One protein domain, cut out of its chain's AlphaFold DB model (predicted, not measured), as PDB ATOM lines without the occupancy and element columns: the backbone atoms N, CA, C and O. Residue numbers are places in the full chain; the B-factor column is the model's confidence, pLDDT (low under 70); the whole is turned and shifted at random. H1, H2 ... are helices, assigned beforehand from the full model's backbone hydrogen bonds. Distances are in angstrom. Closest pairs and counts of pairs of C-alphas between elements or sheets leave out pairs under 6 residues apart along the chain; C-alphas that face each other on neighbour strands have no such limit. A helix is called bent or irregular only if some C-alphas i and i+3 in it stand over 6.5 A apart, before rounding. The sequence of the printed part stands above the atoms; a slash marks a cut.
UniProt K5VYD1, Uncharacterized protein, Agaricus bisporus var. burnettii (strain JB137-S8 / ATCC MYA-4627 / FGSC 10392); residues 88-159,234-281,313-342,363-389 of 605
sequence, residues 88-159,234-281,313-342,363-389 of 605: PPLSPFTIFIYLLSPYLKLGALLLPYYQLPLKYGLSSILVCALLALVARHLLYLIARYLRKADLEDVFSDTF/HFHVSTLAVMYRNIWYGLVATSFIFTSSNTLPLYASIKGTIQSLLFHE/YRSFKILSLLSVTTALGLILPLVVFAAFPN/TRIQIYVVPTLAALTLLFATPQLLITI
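This is residues 88 to 159, 234 to 281, 313 to 342 and 363 to 389 of the 605 residues of an uncharacterized protein of Agaricus bisporus var. burnettii (strain JB137-S8 / ATCC MYA-4627 / FGSC 10392) (UniProt K5VYD1). Four helices, H6, H5, H1 and H2, lie nearly side by side, with H1 and H5 as the middle pair, H6 packed on both of them and H2 packed on H5. A long bent helix, H4, runs nearly along H1, its arm H4a packed on H1 and slanting across H2, and its residues 234 to 247 stick out free, while the short H3 turns off beyond the end of H2 and the small H7 packs on H1. The printed part has 177 residues and seven named helices, H1 to H7 in order along the chain, with no named strand; the class is all helix. It is only just compact, close to loose, with a radius of gyration of the C-alphas of 18.8 A, and only just elongated, spanning 62 by 41 by 23 A.

H1 takes residues 92 to 113, 33.5 A long, from C-alpha 92 at (-3.385, -15.978, 40.336). H2 takes residues 118 to 146, 41.8 A, and H3 residues 151 to 159, 12.1 A. By its hydrogen bonds residues 234 to 281 were assigned as one helix, H4, but it is bent, with C-alphas 262 and 265 6.6 A apart; its arms are H4a, residues 234 to 262, 42.1 A, and H4b, residues 265 to 281, 25.4 A. H5 takes residues 316 to 338, 32.7 A, H6 residues 363 to 380, 26.4 A, and H7 residues 383 to 387, 6.1 A, ending at C-alpha 387 (-14.169, -19.553, 33.692).

H1, H2, H4a, H5 and H6 form a bundle, helices grouped together. H1 is the hub; it touches H5, closest at the C-alphas of Leu 100 and Ser 323, 4.9 A, at a shallow tilt of 25 degrees, the same way. H1 touches H6 with residues 101 to 108 alone, the C-alphas of Ala 108 and Ala 374 closest at 5.3 A. H5 and H2 touch at the C-alphas of Ala 129 and Val 324, 6.7 A, with a shallow tilt of 20 degrees, opposite ways. H4a touches H2, closest at the C-alphas of Ala 132 and Ser 255, 6.9 A, at a steep tilt of 39 degrees. H2 and H6 are apart. Every O i to N i+4 pair is within hydrogen-bond range in H3, H4b and H7; the counts are 14 of 18 in H1, 24 of 25 in H2 and in H4a, 17 of 19 in H5 and 13 of 14 in H6.

The C-alphas of His 234 and Glu 281 are the two farthest apart, 68.9 A. Three cuts leave gaps between C-alphas of 43.6 A from 159 to 234, 20.1 A from 281 to 313 and 7.3 A from 342 to 363. Of the links that are printed whole, H1 to H2, H2 to H3 and H6 to H7 are tight. The mean pLDDT of the printed part is 74.9, and 60 residues are under 70, among them 234 to 281 and 383 to 389.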
ATOM      1  N   PRO A  88      -3.884  -9.775  28.781       74.62
ATOM      2  CA  PRO A  88      -3.978  -9.295  30.145       74.62
ATOM      3  C   PRO A  88      -3.457 -10.374  31.099       74.62
ATOM      4  O   PRO A  88      -3.698 -11.567  30.876       74.62
ATOM      5  N   PRO A  89      -2.734  -9.979  32.155       77.12
ATOM      6  CA  PRO A  89      -2.168 -10.928  33.091       77.12
ATOM      7  C   PRO A  89      -3.269 -11.765  33.738       77.12
ATOM      8  O   PRO A  89      -4.227 -11.221  34.293       77.12
ATOM      9  N   LEU A  90      -3.154 -13.095  33.664       80.56
ATOM     10  CA  LEU A  90      -4.138 -13.966  34.299       80.56
ATOM     11  C   LEU A  90      -4.107 -13.792  35.820       80.56
ATOM     12  O   LEU A  90      -3.048 -13.702  36.446       80.56
ATOM     13  N   SER A  91      -5.295 -13.792  36.427       87.31
ATOM     14  CA  SER A  91      -5.428 -13.774  37.881       87.31
ATOM     15  C   SER A  91      -4.741 -15.008  38.496       87.31
ATOM     16  O   SER A  91      -4.943 -16.124  38.002       87.31
ATOM     17  N   PRO A  92      -3.986 -14.858  39.606       85.81
ATOM     18  CA  PRO A  92      -3.385 -15.978  40.336       85.81
ATOM     19  C   PRO A  92      -4.398 -17.073  40.696       85.81
ATOM     20  O   PRO A  92      -4.081 -18.259  40.676       85.81
ATOM     21  N   PHE A  93      -5.645 -16.692  40.976       88.31
ATOM     22  CA  PHE A  93      -6.707 -17.648  41.276       88.31
ATOM     23  C   PHE A  93      -7.057 -18.520  40.066       88.31
ATOM     24  O   PHE A  93      -7.173 -19.736  40.188       88.31
ATOM     25  N   THR A  94      -7.150 -17.920  38.880       86.94
ATOM     26  CA  THR A  94      -7.386 -18.654  37.633       86.94
ATOM     27  C   THR A  94      -6.252 -19.639  37.375       86.94
ATOM     28  O   THR A  94      -6.503 -20.806  37.083       86.94
ATOM     29  N   ILE A  95      -5.009 -19.194  37.578       89.25
ATOM     30  CA  ILE A  95      -3.821 -20.044  37.473       89.25
ATOM     31  C   ILE A  95      -3.914 -21.239  38.428       89.25
ATOM     32  O   ILE A  95      -3.698 -22.380  38.026       89.25
ATOM     33  N   PHE A  96      -4.269 -20.986  39.686       89.62
ATOM     34  CA  PHE A  96      -4.441 -22.024  40.695       89.62
ATOM     35  C   PHE A  96      -5.500 -23.061  40.291       89.62
ATOM     36  O   PHE A  96      -5.237 -24.258  40.395       89.62
ATOM     37  N   ILE A  97      -6.663 -22.638  39.781       88.25
ATOM     38  CA  ILE A  97      -7.716 -23.568  39.341       88.25
ATOM     39  C   ILE A  97      -7.234 -24.407  38.147       88.25
ATOM     40  O   ILE A  97      -7.441 -25.621  38.138       88.25
ATOM     41  N   TYR A  98      -6.541 -23.808  37.174       87.25
ATOM     42  CA  TYR A  98      -5.946 -24.561  36.062       87.25
ATOM     43  C   TYR A  98      -4.923 -25.600  36.540       87.25
ATOM     44  O   TYR A  98      -4.872 -26.704  36.003       87.25
ATOM     45  N   LEU A  99      -4.143 -25.282  37.578       88.50
ATOM     46  CA  LEU A  99      -3.210 -26.220  38.204       88.50
ATOM     47  C   LEU A  99      -3.918 -27.303  39.041       88.50
ATOM     48  O   LEU A  99      -3.386 -28.404  39.180       88.50
ATOM     49  N   LEU A 100      -5.093 -27.020  39.599       88.06
ATOM     50  CA  LEU A 100      -5.857 -27.936  40.453       88.06
ATOM     51  C   LEU A 100      -6.691 -28.947  39.643       88.06
ATOM     52  O   LEU A 100      -6.682 -30.142  39.939       88.06
ATOM     53  N   SER A 101      -7.364 -28.466  38.596       89.06
ATOM     54  CA  SER A 101      -8.191 -29.230  37.653       89.06
ATOM     55  C   SER A 101      -7.660 -30.619  37.273       89.06
ATOM     56  O   SER A 101      -8.392 -31.600  37.446       89.06
ATOM     57  N   PRO A 102      -6.413 -30.750  36.781       83.31
ATOM     58  CA  PRO A 102      -5.899 -32.023  36.296       83.31
ATOM     59  C   PRO A 102      -5.866 -33.110  37.370       83.31
ATOM     60  O   PRO A 102      -6.173 -34.270  37.096       83.31
ATOM     61  N   TYR A 103      -5.553 -32.732  38.608       85.69
ATOM     62  CA  TYR A 103      -5.471 -33.670  39.719       85.69
ATOM     63  C   TYR A 103      -6.837 -34.141  40.178       85.69
ATOM     64  O   TYR A 103      -7.021 -35.328  40.432       85.69
ATOM     65  N   LEU A 104      -7.800 -33.222  40.244       87.56
ATOM     66  CA  LEU A 104      -9.164 -33.564  40.623       87.56
ATOM     67  C   LEU A 104      -9.806 -34.494  39.595       87.56
ATOM     68  O   LEU A 104     -10.461 -35.460  39.975       87.56
ATOM     69  N   LYS A 105      -9.555 -34.257  38.300       85.06
ATOM     70  CA  LYS A 105     -10.066 -35.108  37.220       85.06
ATOM     71  C   LYS A 105      -9.491 -36.519  37.304       85.06
ATOM     72  O   LYS A 105     -10.233 -37.491  37.204       85.06
ATOM     73  N   LEU A 106      -8.176 -36.621  37.506       80.00
ATOM     74  CA  LEU A 106      -7.482 -37.900  37.619       80.00
ATOM     75  C   LEU A 106      -7.932 -38.670  38.872       80.00
ATOM     76  O   LEU A 106      -8.235 -39.857  38.787       80.00
ATOM     77  N   GLY A 107      -8.035 -37.986  40.015       80.56
ATOM     78  CA  GLY A 107      -8.505 -38.574  41.267       80.56
ATOM     79  C   GLY A 107      -9.938 -39.093  41.161       80.56
ATOM     80  O   GLY A 107     -10.192 -40.257  41.458       80.56
ATOM     81  N   ALA A 108     -10.863 -38.271  40.660       84.00
ATOM     82  CA  ALA A 108     -12.264 -38.657  40.505       84.00
ATOM     83  C   ALA A 108     -12.456 -39.829  39.526       84.00
ATOM     84  O   ALA A 108     -13.332 -40.666  39.736       84.00
ATOM     85  N   LEU A 109     -11.640 -39.905  38.466       81.31
ATOM     86  CA  LEU A 109     -11.722 -40.986  37.485       81.31
ATOM     87  C   LEU A 109     -11.098 -42.288  37.973       81.31
ATOM     88  O   LEU A 109     -11.663 -43.335  37.693       81.31
ATOM     89  N   LEU A 110      -9.952 -42.255  38.659       79.12
ATOM     90  CA  LEU A 110      -9.231 -43.479  39.021       79.12
ATOM     91  C   LEU A 110      -9.791 -44.121  40.293       79.12
ATOM     92  O   LEU A 110      -9.975 -45.335  40.324       79.12
ATOM     93  N   LEU A 111     -10.086 -43.336  41.334       80.94
ATOM     94  CA  LEU A 111     -10.411 -43.880  42.659       80.94
ATOM     95  C   LEU A 111     -11.577 -44.884  42.676       80.94
ATOM     96  O   LEU A 111     -11.428 -45.913  43.330       80.94
ATOM     97  N   PRO A 112     -12.700 -44.666  41.963       77.62
ATOM     98  CA  PRO A 112     -13.819 -45.608  41.991       77.62
ATOM     99  C   PRO A 112     -13.505 -46.980  41.379       77.62
ATOM    100  O   PRO A 112     -14.247 -47.926  41.621       77.62
ATOM    101  N   TYR A 113     -12.460 -47.091  40.553       76.38
ATOM    102  CA  TYR A 113     -12.101 -48.344  39.880       76.38
ATOM    103  C   TYR A 113     -11.034 -49.143  40.629       76.38
ATOM    104  O   TYR A 113     -10.914 -50.347  40.409       76.38
ATOM    105  N   TYR A 114     -10.263 -48.511  41.516       75.50
ATOM    106  CA  TYR A 114      -9.212 -49.204  42.249       75.50
ATOM    107  C   TYR A 114      -9.701 -49.667  43.619       75.50
ATOM    108  O   TYR A 114      -9.744 -48.895  44.573       75.50
ATOM    109  N   GLN A 115      -9.961 -50.969  43.744       76.62
ATOM    110  CA  GLN A 115     -10.127 -51.654  45.032       76.62
ATOM    111  C   GLN A 115      -8.762 -51.867  45.712       76.62
ATOM    112  O   GLN A 115      -8.334 -52.987  45.984       76.62
ATOM    113  N   LEU A 116      -8.013 -50.784  45.922       73.69
ATOM    114  CA  LEU A 116      -6.727 -50.847  46.608       73.69
ATOM    115  C   LEU A 116      -6.963 -50.897  48.124       73.69
ATOM    116  O   LEU A 116      -7.715 -50.071  48.646       73.69
ATOM    117  N   PRO A 117      -6.287 -51.796  48.865       80.94
ATOM    118  CA  PRO A 117      -6.307 -51.758  50.321       80.94
ATOM    119  C   PRO A 117      -5.839 -50.382  50.806       80.94
ATOM    120  O   PRO A 117      -4.842 -49.863  50.294       80.94
ATOM    121  N   LEU A 118      -6.505 -49.819  51.822       83.38
ATOM    122  CA  LEU A 118      -6.248 -48.462  52.340       83.38
ATOM    123  C   LEU A 118      -4.752 -48.183  52.577       83.38
ATOM    124  O   LEU A 118      -4.261 -47.098  52.260       83.38
ATOM    125  N   LYS A 119      -4.017 -49.194  53.067       85.12
ATOM    126  CA  LYS A 119      -2.570 -49.132  53.335       85.12
ATOM    127  C   LYS A 119      -1.755 -48.742  52.097       85.12
ATOM    128  O   LYS A 119      -0.859 -47.911  52.192       85.12
ATOM    129  N   TYR A 120      -2.076 -49.318  50.941       84.88
ATOM    130  CA  TYR A 120      -1.351 -49.057  49.698       84.88
ATOM    131  C   TYR A 120      -1.921 -47.859  48.941       84.88
ATOM    132  O   TYR A 120      -1.156 -47.130  48.317       84.88
ATOM    133  N   GLY A 121      -3.238 -47.632  49.024       81.38
ATOM    134  CA  GLY A 121      -3.901 -46.510  48.355       81.38
ATOM    135  C   GLY A 121      -3.422 -45.147  48.860       81.38
ATOM    136  O   GLY A 121      -3.144 -44.253  48.066       81.38
ATOM    137  N   LEU A 122      -3.255 -44.987  50.177       85.81
ATOM    138  CA  LEU A 122      -2.798 -43.716  50.742       85.81
ATOM    139  C   LEU A 122      -1.326 -43.435  50.400       85.81
ATOM    140  O   LEU A 122      -0.984 -42.322  49.999       85.81
ATOM    141  N   SER A 123      -0.470 -44.459  50.482       80.06
ATOM    142  CA  SER A 123       0.943 -44.333  50.112       80.06
ATOM    143  C   SER A 123       1.123 -44.053  48.619       80.06
ATOM    144  O   SER A 123       1.954 -43.223  48.259       80.06
ATOM    145  N   SER A 124       0.355 -44.707  47.739       79.12
ATOM    146  CA  SER A 124       0.478 -44.497  46.292       79.12
ATOM    147  C   SER A 124       0.063 -43.085  45.886       79.12
ATOM    148  O   SER A 124       0.745 -42.464  45.074       79.12
ATOM    149  N   ILE A 125      -0.995 -42.541  46.491       83.94
ATOM    150  CA  ILE A 125      -1.463 -41.176  46.230       83.94
ATOM    151  C   ILE A 125      -0.447 -40.140  46.708       83.94
ATOM    152  O   ILE A 125      -0.188 -39.175  45.989       83.94
ATOM    153  N   LEU A 126       0.175 -40.358  47.869       84.88
ATOM    154  CA  LEU A 126       1.233 -39.483  48.372       84.88
ATOM    155  C   LEU A 126       2.447 -39.486  47.433       84.88
ATOM    156  O   LEU A 126       2.915 -38.418  47.036       84.88
ATOM    157  N   VAL A 127       2.911 -40.668  47.014       81.50
ATOM    158  CA  VAL A 127       4.024 -40.804  46.058       81.50
ATOM    159  C   VAL A 127       3.683 -40.145  44.719       81.50
ATOM    160  O   VAL A 127       4.491 -39.386  44.186       81.50
ATOM    161  N   CYS A 128       2.473 -40.359  44.196       75.81
ATOM    162  CA  CYS A 128       2.026 -39.727  42.954       75.81
ATOM    163  C   CYS A 128       1.960 -38.200  43.069       75.81
ATOM    164  O   CYS A 128       2.347 -37.499  42.135       75.81
ATOM    165  N   ALA A 129       1.505 -37.669  44.205       82.94
ATOM    166  CA  ALA A 129       1.449 -36.230  44.433       82.94
ATOM    167  C   ALA A 129       2.846 -35.601  44.514       82.94
ATOM    168  O   ALA A 129       3.076 -34.553  43.905       82.94
ATOM    169  N   LEU A 130       3.796 -36.254  45.196       81.81
ATOM    170  CA  LEU A 130       5.195 -35.822  45.222       81.81
ATOM    171  C   LEU A 130       5.817 -35.858  43.824       81.81
ATOM    172  O   LEU A 130       6.421 -34.874  43.397       81.81
ATOM    173  N   LEU A 131       5.617 -36.948  43.080       78.56
ATOM    174  CA  LEU A 131       6.131 -37.088  41.718       78.56
ATOM    175  C   LEU A 131       5.560 -36.008  40.792       78.56
ATOM    176  O   LEU A 131       6.299 -35.401  40.017       78.56
ATOM    177  N   ALA A 132       4.266 -35.710  40.907       78.19
ATOM    178  CA  ALA A 132       3.639 -34.652  40.130       78.19
ATOM    179  C   ALA A 132       4.170 -33.255  40.497       78.19
ATOM    180  O   ALA A 132       4.318 -32.405  39.616       78.19
ATOM    181  N   LEU A 133       4.492 -33.012  41.771       84.06
ATOM    182  CA  LEU A 133       5.105 -31.761  42.225       84.06
ATOM    183  C   LEU A 133       6.522 -31.603  41.659       84.06
ATOM    184  O   LEU A 133       6.852 -30.535  41.138       84.06
ATOM    185  N   VAL A 134       7.327 -32.668  41.689       79.44
ATOM    186  CA  VAL A 134       8.674 -32.695  41.091       79.44
ATOM    187  C   VAL A 134       8.599 -32.486  39.580       79.44
ATOM    188  O   VAL A 134       9.305 -31.630  39.052       79.44
ATOM    189  N   ALA A 135       7.699 -33.186  38.885       79.88
ATOM    190  CA  ALA A 135       7.506 -33.035  37.446       79.88
ATOM    191  C   ALA A 135       7.125 -31.595  37.067       79.88
ATOM    192  O   ALA A 135       7.702 -31.023  36.143       79.88
ATOM    193  N   ARG A 136       6.216 -30.957  37.819       80.75
ATOM    194  CA  ARG A 136       5.891 -29.532  37.628       80.75
ATOM    195  C   ARG A 136       7.067 -28.619  37.895       80.75
ATOM    196  O   ARG A 136       7.235 -27.629  37.189       80.75
ATOM    197  N   HIS A 137       7.854 -28.915  38.923       84.81
ATOM    198  CA  HIS A 137       9.021 -28.114  39.238       84.81
ATOM    199  C   HIS A 137      10.071 -28.194  38.125       84.81
ATOM    200  O   HIS A 137      10.600 -27.161  37.721       84.81
ATOM    201  N   LEU A 138      10.304 -29.387  37.571       79.75
ATOM    202  CA  LEU A 138      11.183 -29.597  36.423       79.75
ATOM    203  C   LEU A 138      10.668 -28.873  35.178       79.75
ATOM    204  O   LEU A 138      11.427 -28.138  34.561       79.75
ATOM    205  N   LEU A 139       9.378 -28.997  34.850       79.94
ATOM    206  CA  LEU A 139       8.773 -28.268  33.728       79.94
ATOM    207  C   LEU A 139       8.896 -26.750  33.898       79.94
ATOM    208  O   LEU A 139       9.217 -26.044  32.946       79.94
ATOM    209  N   TYR A 140       8.702 -26.248  35.118       81.25
ATOM    210  CA  TYR A 140       8.915 -24.841  35.445       81.25
ATOM    211  C   TYR A 140      10.377 -24.417  35.242       81.25
ATOM    212  O   TYR A 140      10.633 -23.349  34.687       81.25
ATOM    213  N   LEU A 141      11.343 -25.241  35.666       82.06
ATOM    214  CA  LEU A 141      12.764 -24.975  35.436       82.06
ATOM    215  C   LEU A 141      13.085 -24.976  33.936       82.06
ATOM    216  O   LEU A 141      13.674 -24.012  33.459       82.06
ATOM    217  N   ILE A 142      12.634 -25.982  33.186       76.94
ATOM    218  CA  ILE A 142      12.813 -26.100  31.728       76.94
ATOM    219  C   ILE A 142      12.254 -24.858  31.021       76.94
ATOM    220  O   ILE A 142      12.971 -24.197  30.273       76.94
ATOM    221  N   ALA A 143      11.016 -24.467  31.326       77.31
ATOM    222  CA  ALA A 143      10.389 -23.296  30.720       77.31
ATOM    223  C   ALA A 143      11.094 -21.978  31.102       77.31
ATOM    224  O   ALA A 143      11.129 -21.021  30.321       77.31
ATOM    225  N   ARG A 144      11.691 -21.904  32.300       79.69
ATOM    226  CA  ARG A 144      12.532 -20.771  32.709       79.69
ATOM    227  C   ARG A 144      13.848 -20.724  31.932       79.69
ATOM    228  O   ARG A 144      14.223 -19.634  31.504       79.69
ATOM    229  N   TYR A 145      14.520 -21.859  31.758       80.25
ATOM    230  CA  TYR A 145      15.825 -21.934  31.098       80.25
ATOM    231  C   TYR A 145      15.737 -21.707  29.592       80.25
ATOM    232  O   TYR A 145      16.512 -20.927  29.053       80.25
ATOM    233  N   LEU A 146      14.764 -22.315  28.916       74.62
ATOM    234  CA  LEU A 146      14.728 -22.298  27.452       74.62
ATOM    235  C   LEU A 146      14.147 -21.022  26.853       74.62
ATOM    236  O   LEU A 146      14.233 -20.823  25.651       74.62
ATOM    237  N   ARG A 147      13.540 -20.151  27.667       76.06
ATOM    238  CA  ARG A 147      12.861 -18.906  27.261       76.06
ATOM    239  C   ARG A 147      11.779 -19.028  26.169       76.06
ATOM    240  O   ARG A 147      11.067 -18.038  25.999       76.06
ATOM    241  N   LYS A 148      11.600 -20.183  25.527       75.69
ATOM    242  CA  LYS A 148      10.577 -20.490  24.523       75.69
ATOM    243  C   LYS A 148       9.230 -20.779  25.183       75.69
ATOM    244  O   LYS A 148       9.172 -21.314  26.291       75.69
ATOM    245  N   ALA A 149       8.159 -20.335  24.531       63.06
ATOM    246  CA  ALA A 149       6.798 -20.435  25.055       63.06
ATOM    247  C   ALA A 149       6.222 -21.852  24.913       63.06
ATOM    248  O   ALA A 149       5.449 -22.270  25.774       63.06
ATOM    249  N   ASP A 150       6.659 -22.589  23.888       70.38
ATOM    250  CA  ASP A 150       6.132 -23.906  23.551       70.38
ATOM    251  C   ASP A 150       7.167 -25.013  23.783       70.38
ATOM    252  O   ASP A 150       8.344 -24.907  23.437       70.38
ATOM    253  N   LEU A 151       6.713 -26.108  24.396       64.50
ATOM    254  CA  LEU A 151       7.545 -27.277  24.699       64.50
ATOM    255  C   LEU A 151       7.907 -28.064  23.431       64.50
ATOM    256  O   LEU A 151       8.917 -28.759  23.408       64.50
ATOM    257  N   GLU A 152       7.108 -27.933  22.371       73.12
ATOM    258  CA  GLU A 152       7.426 -28.485  21.052       73.12
ATOM    259  C   GLU A 152       8.657 -27.804  20.451       73.12
ATOM    260  O   GLU A 152       9.551 -28.497  19.965       73.12
ATOM    261  N   ASP A 153       8.757 -26.479  20.578       73.19
ATOM    262  CA  ASP A 153       9.930 -25.727  20.129       73.19
ATOM    263  C   ASP A 153      11.154 -26.057  20.982       73.19
ATOM    264  O   ASP A 153      12.248 -26.218  20.459       73.19
ATOM    265  N   VAL A 154      10.968 -26.207  22.298       71.44
ATOM    266  CA  VAL A 154      12.029 -26.652  23.214       71.44
ATOM    267  C   VAL A 154      12.583 -28.007  22.800       71.44
ATOM    268  O   VAL A 154      13.797 -28.183  22.726       71.44
ATOM    269  N   PHE A 155      11.700 -28.980  22.569       75.25
ATOM    270  CA  PHE A 155      12.142 -30.310  22.191       75.25
ATOM    271  C   PHE A 155      12.822 -30.275  20.833       75.25
ATOM    272  O   PHE A 155      13.924 -30.803  20.715       75.25
ATOM    273  N   SER A 156      12.215 -29.609  19.850       77.25
ATOM    274  CA  SER A 156      12.786 -29.467  18.508       77.25
ATOM    275  C   SER A 156      14.187 -28.862  18.572       77.25
ATOM    276  O   SER A 156      15.118 -29.479  18.068       77.25
ATOM    277  N   ASP A 157      14.381 -27.786  19.336       74.75
ATOM    278  CA  ASP A 157      15.697 -27.186  19.567       74.75
ATOM    279  C   ASP A 157      16.688 -28.144  20.215       74.75
ATOM    280  O   ASP A 157      17.812 -28.273  19.747       74.75
ATOM    281  N   THR A 158      16.309 -28.831  21.294       72.50
ATOM    282  CA  THR A 158      17.238 -29.767  21.950       72.50
ATOM    283  C   THR A 158      17.628 -30.931  21.038       72.50
ATOM    284  O   THR A 158      18.747 -31.436  21.137       72.50
ATOM    285  N   PHE A 159      16.737 -31.343  20.131       72.69
ATOM    286  CA  PHE A 159      17.028 -32.377  19.140       72.69
ATOM    287  C   PHE A 159      17.830 -31.843  17.946       72.69
ATOM    288  O   PHE A 159      18.676 -32.573  17.428       72.69
ATOM    289  N   HIS A 234       3.441 -68.622  41.896       48.75
ATOM    290  CA  HIS A 234       4.340 -67.802  41.080       48.75
ATOM    291  C   HIS A 234       3.622 -67.164  39.890       48.75
ATOM    292  O   HIS A 234       3.899 -66.008  39.577       48.75
ATOM    293  N   PHE A 235       2.674 -67.857  39.255       45.16
ATOM    294  CA  PHE A 235       1.893 -67.293  38.156       45.16
ATOM    295  C   PHE A 235       1.015 -66.131  38.639       45.16
ATOM    296  O   PHE A 235       1.000 -65.074  38.009       45.16
ATOM    297  N   HIS A 236       0.386 -66.248  39.815       51.88
ATOM    298  CA  HIS A 236      -0.387 -65.147  40.399       51.88
ATOM    299  C   HIS A 236       0.474 -63.949  40.820       51.88
ATOM    300  O   HIS A 236       0.109 -62.814  40.513       51.88
ATOM    301  N   VAL A 237       1.637 -64.169  41.446       56.94
ATOM    302  CA  VAL A 237       2.546 -63.073  41.835       56.94
ATOM    303  C   VAL A 237       3.137 -62.377  40.603       56.94
ATOM    304  O   VAL A 237       3.226 -61.152  40.575       56.94
ATOM    305  N   SER A 238       3.470 -63.131  39.552       53.72
ATOM    306  CA  SER A 238       3.975 -62.578  38.285       53.72
ATOM    307  C   SER A 238       2.912 -61.747  37.569       53.72
ATOM    308  O   SER A 238       3.200 -60.656  37.082       53.72
ATOM    309  N   THR A 239       1.667 -62.226  37.551       52.69
ATOM    310  CA  THR A 239       0.551 -61.538  36.889       52.69
ATOM    311  C   THR A 239       0.146 -60.276  37.651       52.69
ATOM    312  O   THR A 239      -0.041 -59.226  37.038       52.69
ATOM    313  N   LEU A 240       0.117 -60.326  38.989       55.53
ATOM    314  CA  LEU A 240      -0.090 -59.149  39.840       55.53
ATOM    315  C   LEU A 240       1.050 -58.135  39.699       55.53
ATOM    316  O   LEU A 240       0.782 -56.941  39.616       55.53
ATOM    317  N   ALA A 241       2.305 -58.583  39.607       58.12
ATOM    318  CA  ALA A 241       3.445 -57.697  39.386       58.12
ATOM    319  C   ALA A 241       3.394 -57.021  38.005       58.12
ATOM    320  O   ALA A 241       3.694 -55.835  37.897       58.12
ATOM    321  N   VAL A 242       2.976 -57.739  36.957       56.41
ATOM    322  CA  VAL A 242       2.804 -57.181  35.605       56.41
ATOM    323  C   VAL A 242       1.615 -56.221  35.544       56.41
ATOM    324  O   VAL A 242       1.748 -55.141  34.967       56.41
ATOM    325  N   MET A 243       0.487 -56.544  36.184       55.28
ATOM    326  CA  MET A 243      -0.652 -55.626  36.290       55.28
ATOM    327  C   MET A 243      -0.289 -54.367  37.071       55.28
ATOM    328  O   MET A 243      -0.508 -53.266  36.574       55.28
ATOM    329  N   TYR A 244       0.330 -54.511  38.245       58.62
ATOM    330  CA  TYR A 244       0.799 -53.389  39.054       58.62
ATOM    331  C   TYR A 244       1.756 -52.510  38.247       58.62
ATOM    332  O   TYR A 244       1.580 -51.297  38.179       58.62
ATOM    333  N   ARG A 245       2.707 -53.121  37.537       60.59
ATOM    334  CA  ARG A 245       3.634 -52.421  36.650       60.59
ATOM    335  C   ARG A 245       2.896 -51.622  35.569       60.59
ATOM    336  O   ARG A 245       3.148 -50.431  35.431       60.59
ATOM    337  N   ASN A 246       1.969 -52.239  34.839       57.31
ATOM    338  CA  ASN A 246       1.231 -51.577  33.757       57.31
ATOM    339  C   ASN A 246       0.307 -50.459  34.271       57.31
ATOM    340  O   ASN A 246       0.198 -49.413  33.633       57.31
ATOM    341  N   ILE A 247      -0.292 -50.642  35.450       60.25
ATOM    342  CA  ILE A 247      -1.092 -49.626  36.144       60.25
ATOM    343  C   ILE A 247      -0.225 -48.419  36.512       60.25
ATOM    344  O   ILE A 247      -0.601 -47.284  36.225       60.25
ATOM    345  N   TRP A 248       0.960 -48.647  37.084       64.12
ATOM    346  CA  TRP A 248       1.891 -47.569  37.419       64.12
ATOM    347  C   TRP A 248       2.407 -46.839  36.183       64.12
ATOM    348  O   TRP A 248       2.432 -45.611  36.181       64.12
ATOM    349  N   TYR A 249       2.742 -47.557  35.109       56.81
ATOM    350  CA  TYR A 249       3.110 -46.934  33.836       56.81
ATOM    351  C   TYR A 249       1.979 -46.055  33.290       56.81
ATOM    352  O   TYR A 249       2.229 -44.914  32.907       56.81
ATOM    353  N   GLY A 250       0.733 -46.542  33.313       57.56
ATOM    354  CA  GLY A 250      -0.434 -45.769  32.889       57.56
ATOM    355  C   GLY A 250      -0.668 -44.529  33.753       57.56
ATOM    356  O   GLY A 250      -0.919 -43.447  33.226       57.56
ATOM    357  N   LEU A 251      -0.534 -44.644  35.075       56.03
ATOM    358  CA  LEU A 251      -0.764 -43.547  36.020       56.03
ATOM    359  C   LEU A 251       0.338 -42.477  35.931       56.03
ATOM    360  O   LEU A 251       0.053 -41.279  35.889       56.03
ATOM    361  N   VAL A 252       1.602 -42.885  35.805       60.38
ATOM    362  CA  VAL A 252       2.732 -41.964  35.608       60.38
ATOM    363  C   VAL A 252       2.655 -41.283  34.239       60.38
ATOM    364  O   VAL A 252       2.813 -40.069  34.152       60.38
ATOM    365  N   ALA A 253       2.336 -42.018  33.172       56.50
ATOM    366  CA  ALA A 253       2.197 -41.436  31.838       56.50
ATOM    367  C   ALA A 253       1.015 -40.458  31.757       56.50
ATOM    368  O   ALA A 253       1.167 -39.344  31.258       56.50
ATOM    369  N   THR A 254      -0.153 -40.833  32.288       55.47
ATOM    370  CA  THR A 254      -1.332 -39.952  32.299       55.47
ATOM    371  C   THR A 254      -1.106 -38.726  33.169       55.47
ATOM    372  O   THR A 254      -1.395 -37.620  32.723       55.47
ATOM    373  N   SER A 255      -0.526 -38.874  34.364       58.19
ATOM    374  CA  SER A 255      -0.182 -37.724  35.205       58.19
ATOM    375  C   SER A 255       0.832 -36.804  34.527       58.19
ATOM    376  O   SER A 255       0.642 -35.590  34.562       58.19
ATOM    377  N   PHE A 256       1.844 -37.337  33.837       60.00
ATOM    378  CA  PHE A 256       2.816 -36.538  33.090       60.00
ATOM    379  C   PHE A 256       2.173 -35.770  31.927       60.00
ATOM    380  O   PHE A 256       2.311 -34.550  31.862       60.00
ATOM    381  N   ILE A 257       1.417 -36.451  31.058       60.97
ATOM    382  CA  ILE A 257       0.740 -35.851  29.893       60.97
ATOM    383  C   ILE A 257      -0.249 -34.764  30.329       60.97
ATOM    384  O   ILE A 257      -0.329 -33.683  29.741       60.97
ATOM    385  N   PHE A 258      -1.013 -35.036  31.383       60.22
ATOM    386  CA  PHE A 258      -2.011 -34.099  31.879       60.22
ATOM    387  C   PHE A 258      -1.353 -32.900  32.591       60.22
ATOM    388  O   PHE A 258      -1.850 -31.772  32.530       60.22
ATOM    389  N   THR A 259      -0.203 -33.126  33.229       61.97
ATOM    390  CA  THR A 259       0.589 -32.062  33.853       61.97
ATOM    391  C   THR A 259       1.270 -31.174  32.814       61.97
ATOM    392  O   THR A 259       1.275 -29.961  32.995       61.97
ATOM    393  N   SER A 260       1.806 -31.723  31.723       60.25
ATOM    394  CA  SER A 260       2.519 -30.945  30.700       60.25
ATOM    395  C   SER A 260       1.573 -30.090  29.847       60.25
ATOM    396  O   SER A 260       1.813 -28.895  29.682       60.25
ATOM    397  N   SER A 261       0.457 -30.659  29.386       60.19
ATOM    398  CA  SER A 261      -0.487 -30.003  28.460       60.19
ATOM    399  C   SER A 261      -1.128 -28.716  28.995       60.19
ATOM    400  O   SER A 261      -1.319 -27.769  28.237       60.19
ATOM    401  N   ASN A 262      -1.429 -28.637  30.295       61.88
ATOM    402  CA  ASN A 262      -2.114 -27.472  30.876       61.88
ATOM    403  C   ASN A 262      -1.170 -26.442  31.517       61.88
ATOM    404  O   ASN A 262      -1.583 -25.313  31.783       61.88
ATOM    405  N   THR A 263       0.086 -26.803  31.802       64.56
ATOM    406  CA  THR A 263       1.007 -25.923  32.545       64.56
ATOM    407  C   THR A 263       1.784 -24.961  31.651       64.56
ATOM    408  O   THR A 263       2.100 -23.857  32.091       64.56
ATOM    409  N   LEU A 264       2.054 -25.333  30.397       65.31
ATOM    410  CA  LEU A 264       2.887 -24.539  29.487       65.31
ATOM    411  C   LEU A 264       2.217 -23.254  28.978       65.31
ATOM    412  O   LEU A 264       2.820 -22.191  29.150       65.31
ATOM    413  N   PRO A 265       0.969 -23.274  28.457       64.50
ATOM    414  CA  PRO A 265       0.325 -22.045  27.973       64.50
ATOM    415  C   PRO A 265       0.130 -21.034  29.108       64.50
ATOM    416  O   PRO A 265       0.260 -19.819  28.949       64.50
ATOM    417  N   LEU A 266      -0.133 -21.564  30.300       68.38
ATOM    418  CA  LEU A 266      -0.289 -20.801  31.523       68.38
ATOM    419  C   LEU A 266       1.032 -20.142  31.941       68.38
ATOM    420  O   LEU A 266       1.042 -18.988  32.369       68.38
ATOM    421  N   TYR A 267       2.156 -20.842  31.778       67.25
ATOM    422  CA  TYR A 267       3.475 -20.291  32.063       67.25
ATOM    423  C   TYR A 267       3.873 -19.182  31.083       67.25
ATOM    424  O   TYR A 267       4.352 -18.129  31.514       67.25
ATOM    425  N   ALA A 268       3.611 -19.374  29.786       65.88
ATOM    426  CA  ALA A 268       3.819 -18.340  28.773       65.88
ATOM    427  C   ALA A 268       3.051 -17.051  29.125       65.88
ATOM    428  O   ALA A 268       3.604 -15.951  29.053       65.88
ATOM    429  N   SER A 269       1.818 -17.184  29.629       65.06
ATOM    430  CA  SER A 269       1.027 -16.042  30.094       65.06
ATOM    431  C   SER A 269       1.581 -15.361  31.359       65.06
ATOM    432  O   SER A 269       1.646 -14.128  31.425       65.06
ATOM    433  N   ILE A 270       2.034 -16.132  32.358       67.19
ATOM    434  CA  ILE A 270       2.659 -15.567  33.571       67.19
ATOM    435  C   ILE A 270       3.916 -14.775  33.205       67.19
ATOM    436  O   ILE A 270       4.165 -13.707  33.763       67.19
ATOM    437  N   LYS A 271       4.715 -15.268  32.259       64.25
ATOM    438  CA  LYS A 271       5.946 -14.590  31.852       64.25
ATOM    439  C   LYS A 271       5.661 -13.257  31.153       64.25
ATOM    440  O   LYS A 271       6.303 -12.263  31.493       64.25
ATOM    441  N   GLY A 272       4.653 -13.213  30.275       63.50
ATOM    442  CA  GLY A 272       4.195 -11.965  29.650       63.50
ATOM    443  C   GLY A 272       3.740 -10.913  30.671       63.50
ATOM    444  O   GLY A 272       4.008  -9.727  30.506       63.50
ATOM    445  N   THR A 273       3.143 -11.357  31.781       61.44
ATOM    446  CA  THR A 273       2.723 -10.490  32.900       61.44
ATOM    447  C   THR A 273       3.897  -9.837  33.628       61.44
ATOM    448  O   THR A 273       3.834  -8.669  34.001       61.44
ATOM    449  N   ILE A 274       4.955 -10.605  33.900       62.75
ATOM    450  CA  ILE A 274       6.090 -10.112  34.689       62.75
ATOM    451  C   ILE A 274       6.888  -9.095  33.873       62.75
ATOM    452  O   ILE A 274       7.290  -8.076  34.425       62.75
ATOM    453  N   GLN A 275       7.068  -9.334  32.570       64.31
ATOM    454  CA  GLN A 275       7.751  -8.382  31.694       64.31
ATOM    455  C   GLN A 275       6.960  -7.078  31.533       64.31
ATOM    456  O   GLN A 275       7.552  -6.014  31.666       64.31
ATOM    457  N   SER A 276       5.639  -7.129  31.322       59.00
ATOM    458  CA  SER A 276       4.842  -5.903  31.159       59.00
ATOM    459  C   SER A 276       4.826  -5.024  32.410       59.00
ATOM    460  O   SER A 276       4.865  -3.804  32.291       59.00
ATOM    461  N   LEU A 277       4.830  -5.621  33.606       59.31
ATOM    462  CA  LEU A 277       4.934  -4.877  34.866       59.31
ATOM    463  C   LEU A 277       6.306  -4.234  35.063       59.31
ATOM    464  O   LEU A 277       6.365  -3.087  35.490       59.31
ATOM    465  N   LEU A 278       7.383  -4.947  34.727       63.44
ATOM    466  CA  LEU A 278       8.746  -4.430  34.861       63.44
ATOM    467  C   LEU A 278       8.977  -3.237  33.917       63.44
ATOM    468  O   LEU A 278       9.521  -2.225  34.332       63.44
ATOM    469  N   PHE A 279       8.462  -3.299  32.682       63.16
ATOM    470  CA  PHE A 279       8.571  -2.183  31.733       63.16
ATOM    471  C   PHE A 279       7.636  -1.006  32.038       63.16
ATOM    472  O   PHE A 279       7.937   0.122  31.645       63.16
ATOM    473  N   HIS A 280       6.506  -1.228  32.718       54.00
ATOM    474  CA  HIS A 280       5.606  -0.128  33.077       54.00
ATOM    475  C   HIS A 280       6.173   0.737  34.216       54.00
ATOM    476  O   HIS A 280       5.890   1.935  34.264       54.00
ATOM    477  N   GLU A 281       6.987   0.157  35.099       57.25
ATOM    478  CA  GLU A 281       7.603   0.890  36.209       57.25
ATOM    479  C   GLU A 281       8.693   1.853  35.703       57.25
ATOM    480  O   GLU A 281       8.686   3.029  36.070       57.25
ATOM    481  N   TYR A 313       1.783 -14.324  47.561       68.88
ATOM    482  CA  TYR A 313       0.792 -14.928  46.669       68.88
ATOM    483  C   TYR A 313       1.125 -14.826  45.169       68.88
ATOM    484  O   TYR A 313       0.391 -15.384  44.362       68.88
ATOM    485  N   ARG A 314       2.205 -14.144  44.757       72.00
ATOM    486  CA  ARG A 314       2.689 -14.160  43.362       72.00
ATOM    487  C   ARG A 314       3.663 -15.294  43.056       72.00
ATOM    488  O   ARG A 314       3.951 -15.543  41.887       72.00
ATOM    489  N   SER A 315       4.171 -16.001  44.066       84.06
ATOM    490  CA  SER A 315       5.109 -17.092  43.813       84.06
ATOM    491  C   SER A 315       4.384 -18.293  43.210       84.06
ATOM    492  O   SER A 315       3.598 -18.963  43.880       84.06
ATOM    493  N   PHE A 316       4.710 -18.621  41.957       84.69
ATOM    494  CA  PHE A 316       4.216 -19.822  41.274       84.69
ATOM    495  C   PHE A 316       4.432 -21.100  42.100       84.69
ATOM    496  O   PHE A 316       3.596 -22.000  42.085       84.69
ATOM    497  N   LYS A 317       5.521 -21.164  42.883       86.88
ATOM    498  CA  LYS A 317       5.810 -22.295  43.778       86.88
ATOM    499  C   LYS A 317       4.713 -22.486  44.825       86.88
ATOM    500  O   LYS A 317       4.284 -23.614  45.050       86.88
ATOM    501  N   ILE A 318       4.243 -21.391  45.422       88.50
ATOM    502  CA  ILE A 318       3.191 -21.419  46.444       88.50
ATOM    503  C   ILE A 318       1.858 -21.807  45.804       88.50
ATOM    504  O   ILE A 318       1.176 -22.672  46.342       88.50
ATOM    505  N   LEU A 319       1.516 -21.260  44.630       88.81
ATOM    506  CA  LEU A 319       0.302 -21.664  43.908       88.81
ATOM    507  C   LEU A 319       0.315 -23.148  43.530       88.81
ATOM    508  O   LEU A 319      -0.694 -23.832  43.687       88.81
ATOM    509  N   SER A 320       1.452 -23.650  43.045       89.31
ATOM    510  CA  SER A 320       1.611 -25.060  42.690       89.31
ATOM    511  C   SER A 320       1.452 -25.957  43.919       89.31
ATOM    512  O   SER A 320       0.631 -26.875  43.897       89.31
ATOM    513  N   LEU A 321       2.148 -25.648  45.019       90.31
ATOM    514  CA  LEU A 321       2.055 -26.401  46.272       90.31
ATOM    515  C   LEU A 321       0.638 -26.369  46.853       90.31
ATOM    516  O   LEU A 321       0.111 -27.411  47.243       90.31
ATOM    517  N   LEU A 322      -0.008 -25.202  46.842       92.00
ATOM    518  CA  LEU A 322      -1.395 -25.061  47.265       92.00
ATOM    519  C   LEU A 322      -2.307 -25.932  46.394       92.00
ATOM    520  O   LEU A 322      -3.163 -26.624  46.929       92.00
ATOM    521  N   SER A 323      -2.112 -25.960  45.069       93.00
ATOM    522  CA  SER A 323      -2.967 -26.751  44.168       93.00
ATOM    523  C   SER A 323      -2.851 -28.255  44.422       93.00
ATOM    524  O   SER A 323      -3.861 -28.950  44.456       93.00
ATOM    525  N   VAL A 324      -1.637 -28.758  44.670       91.00
ATOM    526  CA  VAL A 324      -1.403 -30.174  44.996       91.00
ATOM    527  C   VAL A 324      -2.000 -30.512  46.362       91.00
ATOM    528  O   VAL A 324      -2.675 -31.528  46.505       91.00
ATOM    529  N   THR A 325      -1.804 -29.640  47.353       90.94
ATOM    530  CA  THR A 325      -2.321 -29.840  48.715       90.94
ATOM    531  C   THR A 325      -3.849 -29.848  48.729       90.94
ATOM    532  O   THR A 325      -4.457 -30.735  49.321       90.94
ATOM    533  N   THR A 326      -4.485 -28.914  48.017       92.44
ATOM    534  CA  THR A 326      -5.945 -28.870  47.873       92.44
ATOM    535  C   THR A 326      -6.469 -30.084  47.109       92.44
ATOM    536  O   THR A 326      -7.485 -30.653  47.506       92.44
ATOM    537  N   ALA A 327      -5.775 -30.536  46.057       91.00
ATOM    538  CA  ALA A 327      -6.146 -31.763  45.355       91.00
ATOM    539  C   ALA A 327      -6.111 -32.979  46.285       91.00
ATOM    540  O   ALA A 327      -7.079 -33.732  46.345       91.00
ATOM    541  N   LEU A 328      -5.027 -33.143  47.048       91.12
ATOM    542  CA  LEU A 328      -4.891 -34.210  48.036       91.12
ATOM    543  C   LEU A 328      -5.999 -34.153  49.087       91.12
ATOM    544  O   LEU A 328      -6.613 -35.177  49.368       91.12
ATOM    545  N   GLY A 329      -6.299 -32.967  49.621       90.50
ATOM    546  CA  GLY A 329      -7.361 -32.781  50.609       90.50
ATOM    547  C   GLY A 329      -8.752 -33.149  50.087       90.50
ATOM    548  O   GLY A 329      -9.561 -33.678  50.842       90.50
ATOM    549  N   LEU A 330      -9.023 -32.922  48.797       89.62
ATOM    550  CA  LEU A 330     -10.294 -33.289  48.164       89.62
ATOM    551  C   LEU A 330     -10.362 -34.772  47.773       89.62
ATOM    552  O   LEU A 330     -11.436 -35.365  47.819       89.62
ATOM    553  N   ILE A 331      -9.233 -35.379  47.406       89.00
ATOM    554  CA  ILE A 331      -9.161 -36.785  46.988       89.00
ATOM    555  C   ILE A 331      -9.133 -37.722  48.202       89.00
ATOM    556  O   ILE A 331      -9.750 -38.781  48.163       89.00
ATOM    557  N   LEU A 332      -8.462 -37.348  49.295       90.38
ATOM    558  CA  LEU A 332      -8.249 -38.211  50.462       90.38
ATOM    559  C   LEU A 332      -9.555 -38.765  51.067       90.38
ATOM    560  O   LEU A 332      -9.604 -39.975  51.295       90.38
ATOM    561  N   PRO A 333     -10.633 -37.978  51.257       88.38
ATOM    562  CA  PRO A 333     -11.915 -38.512  51.710       88.38
ATOM    563  C   PRO A 333     -12.476 -39.589  50.774       88.38
ATOM    564  O   PRO A 333     -12.942 -40.616  51.261       88.38
ATOM    565  N   LEU A 334     -12.377 -39.415  49.446       86.25
ATOM    566  CA  LEU A 334     -12.815 -40.450  48.502       86.25
ATOM    567  C   LEU A 334     -12.028 -41.747  48.702       86.25
ATOM    568  O   LEU A 334     -12.627 -42.813  48.650       86.25
ATOM    569  N   VAL A 335     -10.711 -41.674  48.928       86.88
ATOM    570  CA  VAL A 335      -9.872 -42.871  49.134       86.88
ATOM    571  C   VAL A 335     -10.321 -43.613  50.373       86.88
ATOM    572  O   VAL A 335     -10.481 -44.828  50.343       86.88
ATOM    573  N   VAL A 336     -10.528 -42.873  51.463       88.25
ATOM    574  CA  VAL A 336     -10.927 -43.436  52.748       88.25
ATOM    575  C   VAL A 336     -12.272 -44.144  52.603       88.25
ATOM    576  O   VAL A 336     -12.373 -45.310  52.966       88.25
ATOM    577  N   PHE A 337     -13.273 -43.508  51.984       85.75
ATOM    578  CA  PHE A 337     -14.585 -44.130  51.774       85.75
ATOM    579  C   PHE A 337     -14.592 -45.254  50.724       85.75
ATOM    580  O   PHE A 337     -15.414 -46.165  50.818       85.75
ATOM    581  N   ALA A 338     -13.693 -45.220  49.737       82.75
ATOM    582  CA  ALA A 338     -13.544 -46.292  48.751       82.75
ATOM    583  C   ALA A 338     -12.838 -47.528  49.333       82.75
ATOM    584  O   ALA A 338     -13.129 -48.651  48.934       82.75
ATOM    585  N   ALA A 339     -11.920 -47.329  50.281       82.19
ATOM    586  CA  ALA A 339     -11.085 -48.387  50.838       82.19
ATOM    587  C   ALA A 339     -11.692 -49.108  52.049       82.19
ATOM    588  O   ALA A 339     -11.051 -50.013  52.582       82.19
ATOM    589  N   PHE A 340     -12.900 -48.736  52.478       82.69
ATOM    590  CA  PHE A 340     -13.739 -49.582  53.321       82.69
ATOM    591  C   PHE A 340     -14.627 -50.430  52.403       82.69
ATOM    592  O   PHE A 340     -15.745 -50.010  52.081       82.69
ATOM    593  N   PRO A 341     -14.153 -51.591  51.906       62.56
ATOM    594  CA  PRO A 341     -15.050 -52.526  51.260       62.56
ATOM    595  C   PRO A 341     -16.102 -52.908  52.300       62.56
ATOM    596  O   PRO A 341     -15.760 -53.337  53.402       62.56
ATOM    597  N   ASN A 342     -17.381 -52.739  51.958       56.19
ATOM    598  CA  ASN A 342     -18.398 -53.562  52.589       56.19
ATOM    599  C   ASN A 342     -17.905 -54.992  52.396       56.19
ATOM    600  O   ASN A 342     -17.771 -55.441  51.256       56.19
ATOM    601  N   THR A 363     -24.229 -49.294  54.722       77.50
ATOM    602  CA  THR A 363     -24.396 -49.512  53.276       77.50
ATOM    603  C   THR A 363     -25.000 -48.289  52.589       77.50
ATOM    604  O   THR A 363     -24.604 -47.935  51.480       77.50
ATOM    605  N   ARG A 364     -25.912 -47.574  53.268       77.75
ATOM    606  CA  ARG A 364     -26.526 -46.351  52.726       77.75
ATOM    607  C   ARG A 364     -25.511 -45.223  52.564       77.75
ATOM    608  O   ARG A 364     -25.536 -44.532  51.552       77.75
ATOM    609  N   ILE A 365     -24.603 -45.049  53.524       79.19
ATOM    610  CA  ILE A 365     -23.592 -43.984  53.459       79.19
ATOM    611  C   ILE A 365     -22.703 -44.171  52.226       79.19
ATOM    612  O   ILE A 365     -22.499 -43.218  51.482       79.19
ATOM    613  N   GLN A 366     -22.235 -45.388  51.940       78.88
ATOM    614  CA  GLN A 366     -21.328 -45.620  50.810       78.88
ATOM    615  C   GLN A 366     -21.992 -45.369  49.447       78.88
ATOM    616  O   GLN A 366     -21.380 -44.750  48.574       78.88
ATOM    617  N   ILE A 367     -23.257 -45.778  49.290       81.12
ATOM    618  CA  ILE A 367     -24.023 -45.618  48.042       81.12
ATOM    619  C   ILE A 367     -24.212 -44.141  47.679       81.12
ATOM    620  O   ILE A 367     -24.147 -43.791  46.505       81.12
ATOM    621  N   TYR A 368     -24.411 -43.258  48.662       84.31
ATOM    622  CA  TYR A 368     -24.678 -41.842  48.386       84.31
ATOM    623  C   TYR A 368     -23.443 -40.949  48.518       84.31
ATOM    624  O   TYR A 368     -23.263 -40.034  47.714       84.31
ATOM    625  N   VAL A 369     -22.574 -41.194  49.500       84.62
ATOM    626  CA  VAL A 369     -21.447 -40.301  49.820       84.62
ATOM    627  C   VAL A 369     -20.305 -40.438  48.814       84.62
ATOM    628  O   VAL A 369     -19.738 -39.428  48.404       84.62
ATOM    629  N   VAL A 370     -19.984 -41.653  48.353       84.31
ATOM    630  CA  VAL A 370     -18.876 -41.848  47.398       84.31
ATOM    631  C   VAL A 370     -19.176 -41.194  46.043       84.31
ATOM    632  O   VAL A 370     -18.344 -40.410  45.577       84.31
ATOM    633  N   PRO A 371     -20.350 -41.409  45.413       83.69
ATOM    634  CA  PRO A 371     -20.650 -40.767  44.137       83.69
ATOM    635  C   PRO A 371     -20.829 -39.253  44.248       83.69
ATOM    636  O   PRO A 371     -20.439 -38.539  43.331       83.69
ATOM    637  N   THR A 372     -21.378 -38.739  45.356       83.88
ATOM    638  CA  THR A 372     -21.515 -37.284  45.555       83.88
ATOM    639  C   THR A 372     -20.158 -36.609  45.720       83.88
ATOM    640  O   THR A 372     -19.908 -35.591  45.078       83.88
ATOM    641  N   LEU A 373     -19.244 -37.196  46.498       85.06
ATOM    642  CA  LEU A 373     -17.863 -36.720  46.607       85.06
ATOM    643  C   LEU A 373     -17.123 -36.795  45.262       85.06
ATOM    644  O   LEU A 373     -16.407 -35.855  44.913       85.06
ATOM    645  N   ALA A 374     -17.324 -37.867  44.486       85.19
ATOM    646  CA  ALA A 374     -16.765 -38.020  43.140       85.19
ATOM    647  C   ALA A 374     -17.316 -36.986  42.147       85.19
ATOM    648  O   ALA A 374     -16.553 -36.365  41.410       85.19
ATOM    649  N   ALA A 375     -18.626 -36.743  42.156       84.06
ATOM    650  CA  ALA A 375     -19.260 -35.725  41.325       84.06
ATOM    651  C   ALA A 375     -18.774 -34.316  41.697       84.06
ATOM    652  O   ALA A 375     -18.462 -33.518  40.818       84.06
ATOM    653  N   LEU A 376     -18.644 -34.027  42.994       82.12
ATOM    654  CA  LEU A 376     -18.152 -32.747  43.498       82.12
ATOM    655  C   LEU A 376     -16.680 -32.522  43.121       82.12
ATOM    656  O   LEU A 376     -16.325 -31.436  42.664       82.12
ATOM    657  N   THR A 377     -15.833 -33.551  43.215       84.69
ATOM    658  CA  THR A 377     -14.448 -33.473  42.720       84.69
ATOM    659  C   THR A 377     -14.391 -33.261  41.205       84.69
ATOM    660  O   THR A 377     -13.604 -32.433  40.756       84.69
ATOM    661  N   LEU A 378     -15.255 -33.910  40.417       82.94
ATOM    662  CA  LEU A 378     -15.362 -33.696  38.963       82.94
ATOM    663  C   LEU A 378     -15.861 -32.288  38.592       82.94
ATOM    664  O   LEU A 378     -15.371 -31.690  37.630       82.94
ATOM    665  N   LEU A 379     -16.794 -31.739  39.372       79.81
ATOM    666  CA  LEU A 379     -17.299 -30.375  39.217       79.81
ATOM    667  C   LEU A 379     -16.173 -29.352  39.421       79.81
ATOM    668  O   LEU A 379     -15.975 -28.466  38.595       79.81
ATOM    669  N   PHE A 380     -15.370 -29.510  40.477       78.81
ATOM    670  CA  PHE A 380     -14.190 -28.665  40.696       78.81
ATOM    671  C   PHE A 380     -13.066 -28.933  39.682       78.81
ATOM    672  O   PHE A 380     -12.235 -28.059  39.431       78.81
ATOM    673  N   ALA A 381     -13.048 -30.116  39.064       79.88
ATOM    674  CA  ALA A 381     -12.081 -30.482  38.040       79.88
ATOM    675  C   ALA A 381     -12.320 -29.811  36.680       79.88
ATOM    676  O   ALA A 381     -11.443 -29.900  35.822       79.88
ATOM    677  N   THR A 382     -13.468 -29.164  36.455       78.62
ATOM    678  CA  THR A 382     -13.818 -28.506  35.187       78.62
ATOM    679  C   THR A 382     -13.631 -26.983  35.293       78.62
ATOM    680  O   THR A 382     -14.600 -26.240  35.436       78.62
ATOM    681  N   PRO A 383     -12.388 -26.465  35.181       68.94
ATOM    682  CA  PRO A 383     -12.081 -25.039  35.296       68.94
ATOM    683  C   PRO A 383     -12.811 -24.239  34.227       68.94
ATOM    684  O   PRO A 383     -13.228 -23.117  34.481       68.94
ATOM    685  N   GLN A 384     -13.012 -24.840  33.050       62.22
ATOM    686  CA  GLN A 384     -13.765 -24.228  31.968       62.22
ATOM    687  C   GLN A 384     -15.178 -23.862  32.411       62.22
ATOM    688  O   GLN A 384     -15.589 -22.770  32.082       62.22
ATOM    689  N   LEU A 385     -15.874 -24.663  33.229       57.75
ATOM    690  CA  LEU A 385     -17.204 -24.286  33.728       57.75
ATOM    691  C   LEU A 385     -17.159 -23.097  34.694       57.75
ATOM    692  O   LEU A 385     -18.101 -22.316  34.727       57.75
ATOM    693  N   LEU A 386     -16.076 -22.932  35.459       61.28
ATOM    694  CA  LEU A 386     -15.902 -21.763  36.328       61.28
ATOM    695  C   LEU A 386     -15.525 -20.501  35.540       61.28
ATOM    696  O   LEU A 386     -15.901 -19.402  35.933       61.28
ATOM    697  N   ILE A 387     -14.753 -20.659  34.463       64.62
ATOM    698  CA  ILE A 387     -14.169 -19.553  33.692       64.62
ATOM    699  C   ILE A 387     -15.087 -19.118  32.539       64.62
ATOM    700  O   ILE A 387     -15.066 -17.953  32.155       64.62
ATOM    701  N   THR A 388     -15.909 -20.020  31.994       51.75
ATOM    702  CA  THR A 388     -16.896 -19.694  30.951       51.75
ATOM    703  C   THR A 388     -18.136 -19.014  31.502       51.75
ATOM    704  O   THR A 388     -18.916 -18.496  30.709       51.75
ATOM    705  N   ILE A 389     -18.316 -18.961  32.829       60.00
ATOM    706  CA  ILE A 389     -19.263 -18.021  33.426       60.00
ATOM    707  C   ILE A 389     -18.707 -16.636  33.088       60.00
ATOM    708  O   ILE A 389     -17.667 -16.264  33.641       60.00
TER     709      ILE A 389